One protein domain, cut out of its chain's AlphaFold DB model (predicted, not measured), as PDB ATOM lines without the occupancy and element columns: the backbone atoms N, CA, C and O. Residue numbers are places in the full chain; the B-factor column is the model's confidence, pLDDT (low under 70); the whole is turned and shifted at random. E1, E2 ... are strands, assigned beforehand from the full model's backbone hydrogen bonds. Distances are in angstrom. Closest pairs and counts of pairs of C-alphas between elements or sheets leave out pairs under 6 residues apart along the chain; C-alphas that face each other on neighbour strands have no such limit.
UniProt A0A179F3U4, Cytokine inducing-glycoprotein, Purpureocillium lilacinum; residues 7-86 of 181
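Overview. This is residues 7 to 86 of the 181 residues of the protein "Cytokine inducing-glycoprotein" of Purpureocillium lilacinum (UniProt A0A179F3U4). There is little regular structure here: one long, two-stranded hairpin, E1 and E2, lies along the longest axis, and long stretches with no named element, residues 7 to 41 and 69 to 86, come before and after it. The loop of residues 69 to 86 folds back along the hairpin's length and pairs briefly with the loop before E1. The printed part has 80 residues, with no named helix and two strands, E1 then E2, in an antiparallel sheet; the class is all strand, with 20 residues in named elements. It is loose, radius of gyration of the C-alphas 15.3 A, and only just flat, spanning 47 by 31 by 17 A.

Along the chain. Find C-alpha 42 at (108.240, 128.535, 130.666); from there E1, residues 42 to 51, runs 29.6 A. E2, residues 59 to 68, runs 30.0 A to C-alpha 68 at (106.861, 132.724, 131.329).

Arrangement. E1 and E2 form an antiparallel hairpin, their directions 161 degrees apart. C-alphas 44 and 66 face each other at 4.4 A. Look at N 45 and O 65, within hydrogen-bond range at 2.8 A. Outside the named strands, residues 24 to 25 pair antiparallel with residues 84 to 85, a short pairing.

Size, cuts and confidence. The two C-alphas farthest apart, of Pro 56 and Ala 73, are 48.9 A apart. The printed part has no cut, and the link from E1 to E2 is short. Look for pLDDT under 70 at residues 15 to 23, 53 to 55 and 86.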
ATOM      1  N   THR A   7     114.388 117.620 142.772       87.94
ATOM      2  CA  THR A   7     115.704 117.586 142.115       87.94
ATOM      3  C   THR A   7     115.728 118.295 140.763       87.94
ATOM      4  O   THR A   7     116.806 118.524 140.225       87.94
ATOM      5  N   ASP A   8     114.562 118.660 140.221       87.44
ATOM      6  CA  ASP A   8     114.459 119.420 138.971       87.44
ATOM      7  C   ASP A   8     114.694 120.929 139.180       87.44
ATOM      8  O   ASP A   8     114.746 121.686 138.210       87.44
ATOM      9  N   PHE A   9     114.828 121.374 140.434       88.44
ATOM     10  CA  PHE A   9     115.004 122.775 140.801       88.44
ATOM     11  C   PHE A   9     116.448 123.073 141.203       88.44
ATOM     12  O   PHE A   9     117.114 122.270 141.859       88.44
ATOM     13  N   SER A  10     116.915 124.272 140.858       87.88
ATOM     14  CA  SER A  10     118.170 124.830 141.360       87.88
ATOM     15  C   SER A  10     117.890 126.000 142.305       87.88
ATOM     16  O   SER A  10     117.020 126.819 141.993       87.88
ATOM     17  N   PRO A  11     118.632 126.136 143.415       86.25
ATOM     18  CA  PRO A  11     118.464 127.261 144.325       86.25
ATOM     19  C   PRO A  11     118.800 128.575 143.610       86.25
ATOM     20  O   PRO A  11     119.873 128.714 143.023       86.25
ATOM     21  N   LEU A  12     117.862 129.525 143.640       85.00
ATOM     22  CA  LEU A  12     118.040 130.869 143.071       85.00
ATOM     23  C   LEU A  12     118.360 131.902 144.147       85.00
ATOM     24  O   LEU A  12     119.179 132.792 143.933       85.00
ATOM     25  N   VAL A  13     117.701 131.781 145.296       81.31
ATOM     26  CA  VAL A  13     117.883 132.640 146.457       81.31
ATOM     27  C   VAL A  13     117.835 131.754 147.691       81.31
ATOM     28  O   VAL A  13     116.927 130.936 147.825       81.31
ATOM     29  N   ASP A  14     118.815 131.924 148.570       71.38
ATOM     30  CA  ASP A  14     118.815 131.358 149.912       71.38
ATOM     31  C   ASP A  14     118.761 132.541 150.880       71.38
ATOM     32  O   ASP A  14     119.599 133.444 150.820       71.38
ATOM     33  N   SER A  15     117.700 132.640 151.670       60.75
ATOM     34  CA  SER A  15     117.476 133.773 152.568       60.75
ATOM     35  C   SER A  15     117.055 133.247 153.924       60.75
ATOM     36  O   SER A  15     116.124 132.449 154.014       60.75
ATOM     37  N   ALA A  16     117.716 133.738 154.977       56.41
ATOM     38  CA  ALA A  16     117.346 133.445 156.360       56.41
ATOM     39  C   ALA A  16     115.872 133.799 156.646       56.41
ATOM     40  O   ALA A  16     115.216 133.086 157.395       56.41
ATOM     41  N   ASP A  17     115.328 134.802 155.949       51.69
ATOM     42  CA  ASP A  17     113.920 135.228 156.004       51.69
ATOM     43  C   ASP A  17     112.911 134.177 155.485       51.69
ATOM     44  O   ASP A  17     111.703 134.368 155.582       51.69
ATOM     45  N   ILE A  18     113.380 133.075 154.883       57.09
ATOM     46  CA  ILE A  18     112.544 131.935 154.454       57.09
ATOM     47  C   ILE A  18     112.709 130.744 155.428       57.09
ATOM     48  O   ILE A  18     112.051 129.711 155.295       57.09
ATOM     49  N   HIS A  19     113.584 130.857 156.429       55.19
ATOM     50  CA  HIS A  19     113.674 129.896 157.534       55.19
ATOM     51  C   HIS A  19     112.754 130.244 158.703       55.19
ATOM     52  O   HIS A  19     112.505 129.375 159.530       55.19
ATOM     53  N   ASP A  20     112.253 131.476 158.752       55.38
ATOM     54  CA  ASP A  20     111.246 131.919 159.704       55.38
ATOM     55  C   ASP A  20     110.418 133.044 159.063       55.38
ATOM     56  O   ASP A  20     110.960 134.066 158.639       55.38
ATOM     57  N   LEU A  21     109.114 132.811 158.899       63.28
ATOM     58  CA  LEU A  21     108.208 133.748 158.234       63.28
ATOM     59  C   LEU A  21     107.428 134.502 159.304       63.28
ATOM     60  O   LEU A  21     106.393 134.035 159.783       63.28
ATOM     61  N   ASP A  22     107.910 135.698 159.618       66.50
ATOM     62  CA  ASP A  22     107.174 136.655 160.431       66.50
ATOM     63  C   ASP A  22     105.811 136.988 159.780       66.50
ATOM     64  O   ASP A  22     105.711 137.111 158.550       66.50
ATOM     65  N   PRO A  23     104.742 137.187 160.575       67.81
ATOM     66  CA  PRO A  23     103.437 137.551 160.045       67.81
ATOM     67  C   PRO A  23     103.489 138.796 159.146       67.81
ATOM     68  O   PRO A  23     103.902 139.877 159.568       67.81
ATOM     69  N   GLY A  24     103.000 138.654 157.910       75.56
ATOM     70  CA  GLY A  24     102.837 139.754 156.964       75.56
ATOM     71  C   GLY A  24     103.282 139.414 155.540       75.56
ATOM     72  O   GLY A  24     102.988 138.327 155.044       75.56
ATOM     73  N   HIS A  25     103.935 140.359 154.858       76.75
ATOM     74  CA  HIS A  25     104.416 140.197 153.482       76.75
ATOM     75  C   HIS A  25     105.935 140.339 153.403       76.75
ATOM     76  O   HIS A  25     106.476 141.405 153.696       76.75
ATOM     77  N   THR A  26     106.600 139.289 152.925       80.75
ATOM     78  CA  THR A  26     108.027 139.298 152.588       80.75
ATOM     79  C   THR A  26     108.175 139.314 151.074       80.75
ATOM     80  O   THR A  26     107.583 138.493 150.374       80.75
ATOM     81  N   CYS A  27     108.965 140.252 150.561       83.75
ATOM     82  CA  CYS A  27     109.289 140.344 149.150       83.75
ATOM     83  C   CYS A  27     110.774 140.062 148.921       83.75
ATOM     84  O   CYS A  27     111.648 140.680 149.528       83.75
ATOM     85  N   VAL A  28     111.058 139.153 147.990       84.00
ATOM     86  CA  VAL A  28     112.417 138.737 147.638       84.00
ATOM     87  C   VAL A  28     112.672 139.054 146.171       84.00
ATOM     88  O   VAL A  28     111.847 138.766 145.303       84.00
ATOM     89  N   LYS A  29     113.829 139.654 145.877       86.06
ATOM     90  CA  LYS A  29     114.258 139.901 144.498       86.06
ATOM     91  C   LYS A  29     114.845 138.624 143.906       86.06
ATOM     92  O   LYS A  29     115.816 138.092 144.432       86.06
ATOM     93  N   ILE A  30     114.271 138.175 142.796       87.56
ATOM     94  CA  ILE A  30     114.743 137.018 142.032       87.56
ATOM     95  C   ILE A  30     115.674 137.512 140.911       87.56
ATOM     96  O   ILE A  30     115.361 138.533 140.293       87.56
ATOM     97  N   PRO A  31     116.819 136.847 140.662       88.62
ATOM     98  CA  PRO A  31     117.715 137.207 139.565       88.62
ATOM     99  C   PRO A  31     117.069 136.983 138.191       88.62
ATOM    100  O   PRO A  31     116.136 136.192 138.045       88.62
ATOM    101  N   ASP A  32     117.609 137.659 137.175       88.31
ATOM    102  CA  ASP A  32     117.197 137.468 135.784       88.31
ATOM    103  C   ASP A  32     117.463 136.037 135.288       88.31
ATOM    104  O   ASP A  32     118.251 135.273 135.856       88.31
ATOM    105  N   ALA A  33     116.800 135.687 134.186       88.81
ATOM    106  CA  ALA A  33     116.916 134.379 133.557       88.81
ATOM    107  C   ALA A  33     118.383 134.023 133.225       88.81
ATOM    108  O   ALA A  33     119.139 134.884 132.763       88.81
ATOM    109  N   PRO A  34     118.794 132.747 133.360       86.44
ATOM    110  CA  PRO A  34     120.096 132.299 132.883       86.44
ATOM    111  C   PRO A  34     120.283 132.603 131.383       86.44
ATOM    112  O   PRO A  34     119.317 132.500 130.628       86.44
ATOM    113  N   PRO A  35     121.514 132.844 130.888       83.06
ATOM    114  CA  PRO A  35     121.757 133.312 129.511       83.06
ATOM    115  C   PRO A  35     121.232 132.405 128.388       83.06
ATOM    116  O   PRO A  35     121.159 132.812 127.234       83.06
ATOM    117  N   ARG A  36     120.926 131.141 128.702       83.75
ATOM    118  CA  ARG A  36     120.418 130.135 127.757       83.75
ATOM    119  C   ARG A  36     118.892 130.162 127.615       83.75
ATOM    120  O   ARG A  36     118.356 129.431 126.788       83.75
ATOM    121  N   VAL A  37     118.206 130.950 128.438       89.44
ATOM    122  CA  VAL A  37     116.750 131.073 128.460       89.44
ATOM    123  C   VAL A  37     116.330 132.253 127.593       89.44
ATOM    124  O   VAL A  37     116.899 133.338 127.680       89.44
ATOM    125  N   VAL A  38     115.328 132.034 126.748       91.19
ATOM    126  CA  VAL A  38     114.792 133.036 125.819       91.19
ATOM    127  C   VAL A  38     113.389 133.469 126.237       91.19
ATOM    128  O   VAL A  38     112.699 132.753 126.964       91.19
ATOM    129  N   ALA A  39     112.948 134.631 125.754       92.94
ATOM    130  CA  ALA A  39     111.570 135.075 125.930       92.94
ATOM    131  C   ALA A  39     110.577 134.026 125.387       92.94
ATOM    132  O   ALA A  39     110.837 133.366 124.380       92.94
ATOM    133  N   GLY A  40     109.452 133.854 126.077       91.06
ATOM    134  CA  GLY A  40     108.453 132.818 125.810       91.06
ATOM    135  C   GLY A  40     108.766 131.452 126.433       91.06
ATOM    136  O   GLY A  40     107.918 130.564 126.390       91.06
ATOM    137  N   ALA A  41     109.947 131.257 127.029       92.31
ATOM    138  CA  ALA A  41     110.248 130.032 127.761       92.31
ATOM    139  C   ALA A  41     109.452 129.963 129.073       92.31
ATOM    140  O   ALA A  41     109.333 130.956 129.790       92.31
ATOM    141  N   ASN A  42     108.954 128.775 129.412       92.81
ATOM    142  CA  ASN A  42     108.240 128.535 130.666       92.81
ATOM    143  C   ASN A  42     109.192 128.021 131.747       92.81
ATOM    144  O   ASN A  42     110.088 127.222 131.463       92.81
ATOM    145  N   ALA A  43     108.956 128.433 132.987       91.38
ATOM    146  CA  ALA A  43     109.634 127.919 134.169       91.38
ATOM    147  C   ALA A  43     108.682 127.884 135.363       91.38
ATOM    148  O   ALA A  43     107.629 128.510 135.348       91.38
ATOM    149  N   THR A  44     109.079 127.169 136.410       92.94
ATOM    150  CA  THR A  44     108.356 127.134 137.680       92.94
ATOM    151  C   THR A  44     109.294 127.639 138.764       92.94
ATOM    152  O   THR A  44     110.397 127.118 138.928       92.94
ATOM    153  N   LEU A  45     108.863 128.652 139.504       91.94
ATOM    154  CA  LEU A  45     109.513 129.085 140.732       91.94
ATOM    155  C   LEU A  45     108.917 128.289 141.889       91.94
ATOM    156  O   LEU A  45     107.698 128.214 142.020       91.94
ATOM    157  N   GLN A  46     109.767 127.705 142.727       91.75
ATOM    158  CA  GLN A  46     109.346 127.008 143.936       91.75
ATOM    159  C   GLN A  46     109.945 127.711 145.152       91.75
ATOM    160  O   GLN A  46     111.160 127.867 145.251       91.75
ATOM    161  N   ILE A  47     109.089 128.107 146.086       88.88
ATOM    162  CA  ILE A  47     109.496 128.565 147.410       88.88
ATOM    163  C   ILE A  47     109.457 127.355 148.335       88.88
ATOM    164  O   ILE A  47     108.442 126.663 148.419       88.88
ATOM    165  N   THR A  48     110.574 127.116 149.020       86.75
ATOM    166  CA  THR A  48     110.683 126.117 150.083       86.75
ATOM    167  C   THR A  48     110.835 126.845 151.402       86.75
ATOM    168  O   THR A  48     111.825 127.538 151.603       86.75
ATOM    169  N   TYR A  49     109.871 126.668 152.291       81.50
ATOM    170  CA  TYR A  49     109.814 127.325 153.588       81.50
ATOM    171  C   TYR A  49     109.904 126.281 154.696       81.50
ATOM    172  O   TYR A  49     109.234 125.252 154.627       81.50
ATOM    173  N   LYS A  50     110.736 126.522 155.711       81.06
ATOM    174  CA  LYS A  50     110.842 125.646 156.881       81.06
ATOM    175  C   LYS A  50     110.337 126.386 158.106       81.06
ATOM    176  O   LYS A  50     110.783 127.497 158.329       81.06
ATOM    177  N   ALA A  51     109.457 125.768 158.886       75.31
ATOM    178  CA  ALA A  51     109.048 126.294 160.184       75.31
ATOM    179  C   ALA A  51     108.566 125.205 161.125       75.31
ATOM    180  O   ALA A  51     108.178 124.114 160.708       75.31
ATOM    181  N   ASP A  52     108.566 125.529 162.406       74.12
ATOM    182  CA  ASP A  52     108.203 124.673 163.526       74.12
ATOM    183  C   ASP A  52     106.829 125.026 164.129       74.12
ATOM    184  O   ASP A  52     106.581 124.743 165.300       74.12
ATOM    185  N   TRP A  53     105.901 125.568 163.320       65.81
ATOM    186  CA  TRP A  53     104.530 125.932 163.725       65.81
ATOM    187  C   TRP A  53     103.859 124.884 164.619       65.81
ATOM    188  O   TRP A  53     103.366 123.863 164.129       65.81
ATOM    189  N   ASP A  54     103.816 125.167 165.924       61.84
ATOM    190  CA  ASP A  54     103.156 124.365 166.963       61.84
ATOM    191  C   ASP A  54     103.497 122.854 166.932       61.84
ATOM    192  O   ASP A  54     102.782 122.025 167.504       61.84
ATOM    193  N   ALA A  55     104.608 122.478 166.292       64.88
ATOM    194  CA  ALA A  55     105.044 121.102 166.127       64.88
ATOM    195  C   ALA A  55     106.428 120.913 166.751       64.88
ATOM    196  O   ALA A  55     107.295 121.768 166.619       64.88
ATOM    197  N   PRO A  56     106.703 119.757 167.380       71.88
ATOM    198  CA  PRO A  56     108.003 119.502 168.001       71.88
ATOM    199  C   PRO A  56     109.144 119.299 166.982       71.88
ATOM    200  O   PRO A  56     110.237 118.893 167.366       71.88
ATOM    201  N   HIS A  57     108.890 119.501 165.686       75.69
ATOM    202  CA  HIS A  57     109.832 119.283 164.596       75.69
ATOM    203  C   HIS A  57     109.642 120.324 163.488       75.69
ATOM    204  O   HIS A  57     108.517 120.697 163.160       75.69
ATOM    205  N   LEU A  58     110.759 120.727 162.877       78.06
ATOM    206  CA  LEU A  58     110.801 121.569 161.682       78.06
ATOM    207  C   LEU A  58     110.063 120.884 160.527       78.06
ATOM    208  O   LEU A  58     110.481 119.831 160.039       78.06
ATOM    209  N   GLN A  59     108.981 121.502 160.073       80.50
ATOM    210  CA  GLN A  59     108.223 121.095 158.899       80.50
ATOM    211  C   GLN A  59     108.682 121.897 157.683       80.50
ATOM    212  O   GLN A  59     109.108 123.042 157.800       80.50
ATOM    213  N   THR A  60     108.621 121.279 156.504       84.81
ATOM    214  CA  THR A  60     108.954 121.938 155.234       84.81
ATOM    215  C   THR A  60     107.700 122.067 154.384       84.81
ATOM    216  O   THR A  60     107.010 121.080 154.136       84.81
ATOM    217  N   PHE A  61     107.440 123.278 153.913       85.94
ATOM    218  CA  PHE A  61     106.310 123.654 153.082       85.94
ATOM    219  C   PHE A  61     106.803 124.106 151.709       85.94
ATOM    220  O   PHE A  61     107.896 124.663 151.577       85.94
ATOM    221  N   TYR A  62     105.970 123.889 150.694       88.44
ATOM    222  CA  TYR A  62     106.293 124.198 149.306       88.44
ATOM    223  C   TYR A  62     105.172 125.013 148.670       88.44
ATOM    224  O   TYR A  62     103.996 124.679 148.819       88.44
ATOM    225  N   ALA A  63     105.546 126.044 147.920       89.38
ATOM    226  CA  ALA A  63     104.640 126.806 147.070       89.38
ATOM    227  C   ALA A  63     105.264 126.972 145.683       89.38
ATOM    228  O   ALA A  63     106.455 127.260 145.578       89.38
ATOM    229  N   CYS A  64     104.469 126.796 144.629       91.56
ATOM    230  CA  CYS A  64     104.934 126.876 143.247       91.56
ATOM    231  C   CYS A  64     104.210 127.994 142.491       91.56
ATOM    232  O   CYS A  64     103.005 128.178 142.659       91.56
ATOM    233  N   ALA A  65     104.941 128.688 141.625       92.88
ATOM    234  CA  ALA A  65     104.411 129.658 140.679       92.88
ATOM    235  C   ALA A  65     104.970 129.367 139.285       92.88
ATOM    236  O   ALA A  65     106.185 129.378 139.082       92.88
ATOM    237  N   ASP A  66     104.087 129.122 138.323       94.31
ATOM    238  CA  ASP A  66     104.476 128.969 136.924       94.31
ATOM    239  C   ASP A  66     104.615 130.347 136.274       94.31
ATOM    240  O   ASP A  66     103.744 131.208 136.400       94.31
ATOM    241  N   ILE A  67     105.733 130.553 135.585       92.25
ATOM    242  CA  ILE A  67     106.096 131.810 134.940       92.25
ATOM    243  C   ILE A  67     106.441 131.582 133.469       92.25
ATOM    244  O   ILE A  67     106.878 130.502 133.062       92.25
ATOM    245  N   THR A  68     106.329 132.650 132.689       93.25
ATOM    246  CA  THR A  68     106.861 132.724 131.329       93.25
ATOM    247  C   THR A  68     107.851 133.876 131.270       93.25
ATOM    248  O   THR A  68     107.531 134.998 131.661       93.25
ATOM    249  N   TYR A  69     109.062 133.605 130.795       92.12
ATOM    250  CA  TYR A  69     110.073 134.637 130.614       92.12
ATOM    251  C   TYR A  69     109.648 135.615 129.521       92.12
ATOM    252  O   TYR A  69     109.135 135.218 128.476       92.12
ATOM    253  N   VAL A  70     109.908 136.897 129.743       91.62
ATOM    254  CA  VAL A  70     109.638 137.979 128.789       91.62
ATOM    255  C   VAL A  70     110.941 138.679 128.425       91.62
ATOM    256  O   VAL A  70     111.938 138.550 129.141       91.62
ATOM    257  N   ALA A  71     110.962 139.405 127.307       91.00
ATOM    258  CA  ALA A  71     112.131 140.208 126.984       91.00
ATOM    259  C   ALA A  71     112.249 141.361 127.989       91.00
ATOM    260  O   ALA A  71     111.253 141.971 128.371       91.00
ATOM    261  N   ALA A  72     113.476 141.703 128.386       86.56
ATOM    262  CA  ALA A  72     113.709 142.811 129.314       86.56
ATOM    263  C   ALA A  72     113.125 144.143 128.798       86.56
ATOM    264  O   ALA A  72     112.677 144.968 129.587       86.56
ATOM    265  N   ALA A  73     113.083 144.324 127.472       87.94
ATOM    266  CA  ALA A  73     112.490 145.490 126.818       87.94
ATOM    267  C   ALA A  73     110.960 145.586 126.972       87.94
ATOM    268  O   ALA A  73     110.409 146.673 126.833       87.94
ATOM    269  N   ASP A  74     110.279 144.480 127.277       87.44
ATOM    270  CA  ASP A  74     108.829 144.469 127.499       87.44
ATOM    271  C   ASP A  74     108.475 144.858 128.946       87.44
ATOM    272  O   ASP A  74     107.321 145.161 129.264       87.44
ATOM    273  N   PHE A  75     109.466 144.879 129.846       84.19
ATOM    274  CA  PHE A  75     109.273 145.150 131.265       84.19
ATOM    275  C   PHE A  75     109.368 146.653 131.575       84.19
ATOM    276  O   PHE A  75     110.372 147.164 132.070       84.19
ATOM    277  N   ASN A  76     108.280 147.370 131.289       84.62
ATOM    278  CA  ASN A  76     108.220 148.839 131.351       84.62
ATOM    279  C   ASN A  76     107.736 149.412 132.695       84.62
ATOM    280  O   ASN A  76     107.480 150.611 132.809       84.62
ATOM    281  N   PHE A  77     107.577 148.575 133.717       82.00
ATOM    282  CA  PHE A  77     107.085 148.977 135.032       82.00
ATOM    283  C   PHE A  77     107.974 148.412 136.140       82.00
ATOM    284  O   PHE A  77     108.699 147.439 135.955       82.00
ATOM    285  N   ARG A  78     107.953 149.045 137.312       81.12
ATOM    286  CA  ARG A  78     108.677 148.569 138.496       81.12
ATOM    287  C   ARG A  78     107.688 147.913 139.445       81.12
ATOM    288  O   ARG A  78     106.705 148.542 139.824       81.12
ATOM    289  N   ILE A  79     107.972 146.682 139.856       83.19
ATOM    290  CA  ILE A  79     107.231 146.029 140.936       83.19
ATOM    291  C   ILE A  79     107.825 146.524 142.263       83.19
ATOM    292  O   ILE A  79     109.016 146.295 142.504       83.19
ATOM    293  N   PRO A  80     107.057 147.236 143.109       83.94
ATOM    294  CA  PRO A  80     107.542 147.648 144.418       83.94
ATOM    295  C   PRO A  80     107.746 146.404 145.285       83.94
ATOM    296  O   PRO A  80     106.819 145.631 145.508       83.94
ATOM    297  N   CYS A  81     108.972 146.216 145.765       83.62
ATOM    298  CA  CYS A  81     109.345 145.109 146.634       83.62
ATOM    299  C   CYS A  81     109.677 145.670 148.013       83.62
ATOM    300  O   CYS A  81     110.694 146.348 148.173       83.62
ATOM    301  N   PHE A  82     108.784 145.453 148.973       79.94
ATOM    302  CA  PHE A  82     108.896 145.954 150.337       79.94
ATOM    303  C   PHE A  82     108.423 144.878 151.311       79.94
ATOM    304  O   PHE A  82     107.497 144.129 151.008       79.94
ATOM    305  N   ASN A  83     109.079 144.811 152.466       80.12
ATOM    306  CA  ASN A  83     108.731 143.876 153.526       80.12
ATOM    307  C   ASN A  83     107.814 144.583 154.529       80.12
ATOM    308  O   ASN A  83     108.146 145.661 155.022       80.12
ATOM    309  N   HIS A  84     106.679 143.968 154.845       73.00
ATOM    310  CA  HIS A  84     105.855 144.299 156.004       73.00
ATOM    311  C   HIS A  84     105.707 143.058 156.847       73.00
ATOM    312  O   HIS A  84     104.698 142.366 156.763       73.00
ATOM    313  N   THR A  85     106.723 142.795 157.641       70.62
ATOM    314  CA  THR A  85     106.697 141.768 158.664       70.62
ATOM    315  C   THR A  85     106.485 142.443 160.014       70.62
ATOM    316  O   THR A  85     107.051 143.504 160.296       70.62
ATOM    317  N   VAL A  86     105.610 141.877 160.839       66.12
ATOM    318  CA  VAL A  86     105.628 142.137 162.282       66.12
ATOM    319  C   VAL A  86     106.343 140.966 162.941       66.12
ATOM    320  O   VAL A  86     106.096 139.844 162.519       66.12
TER     321      VAL A  86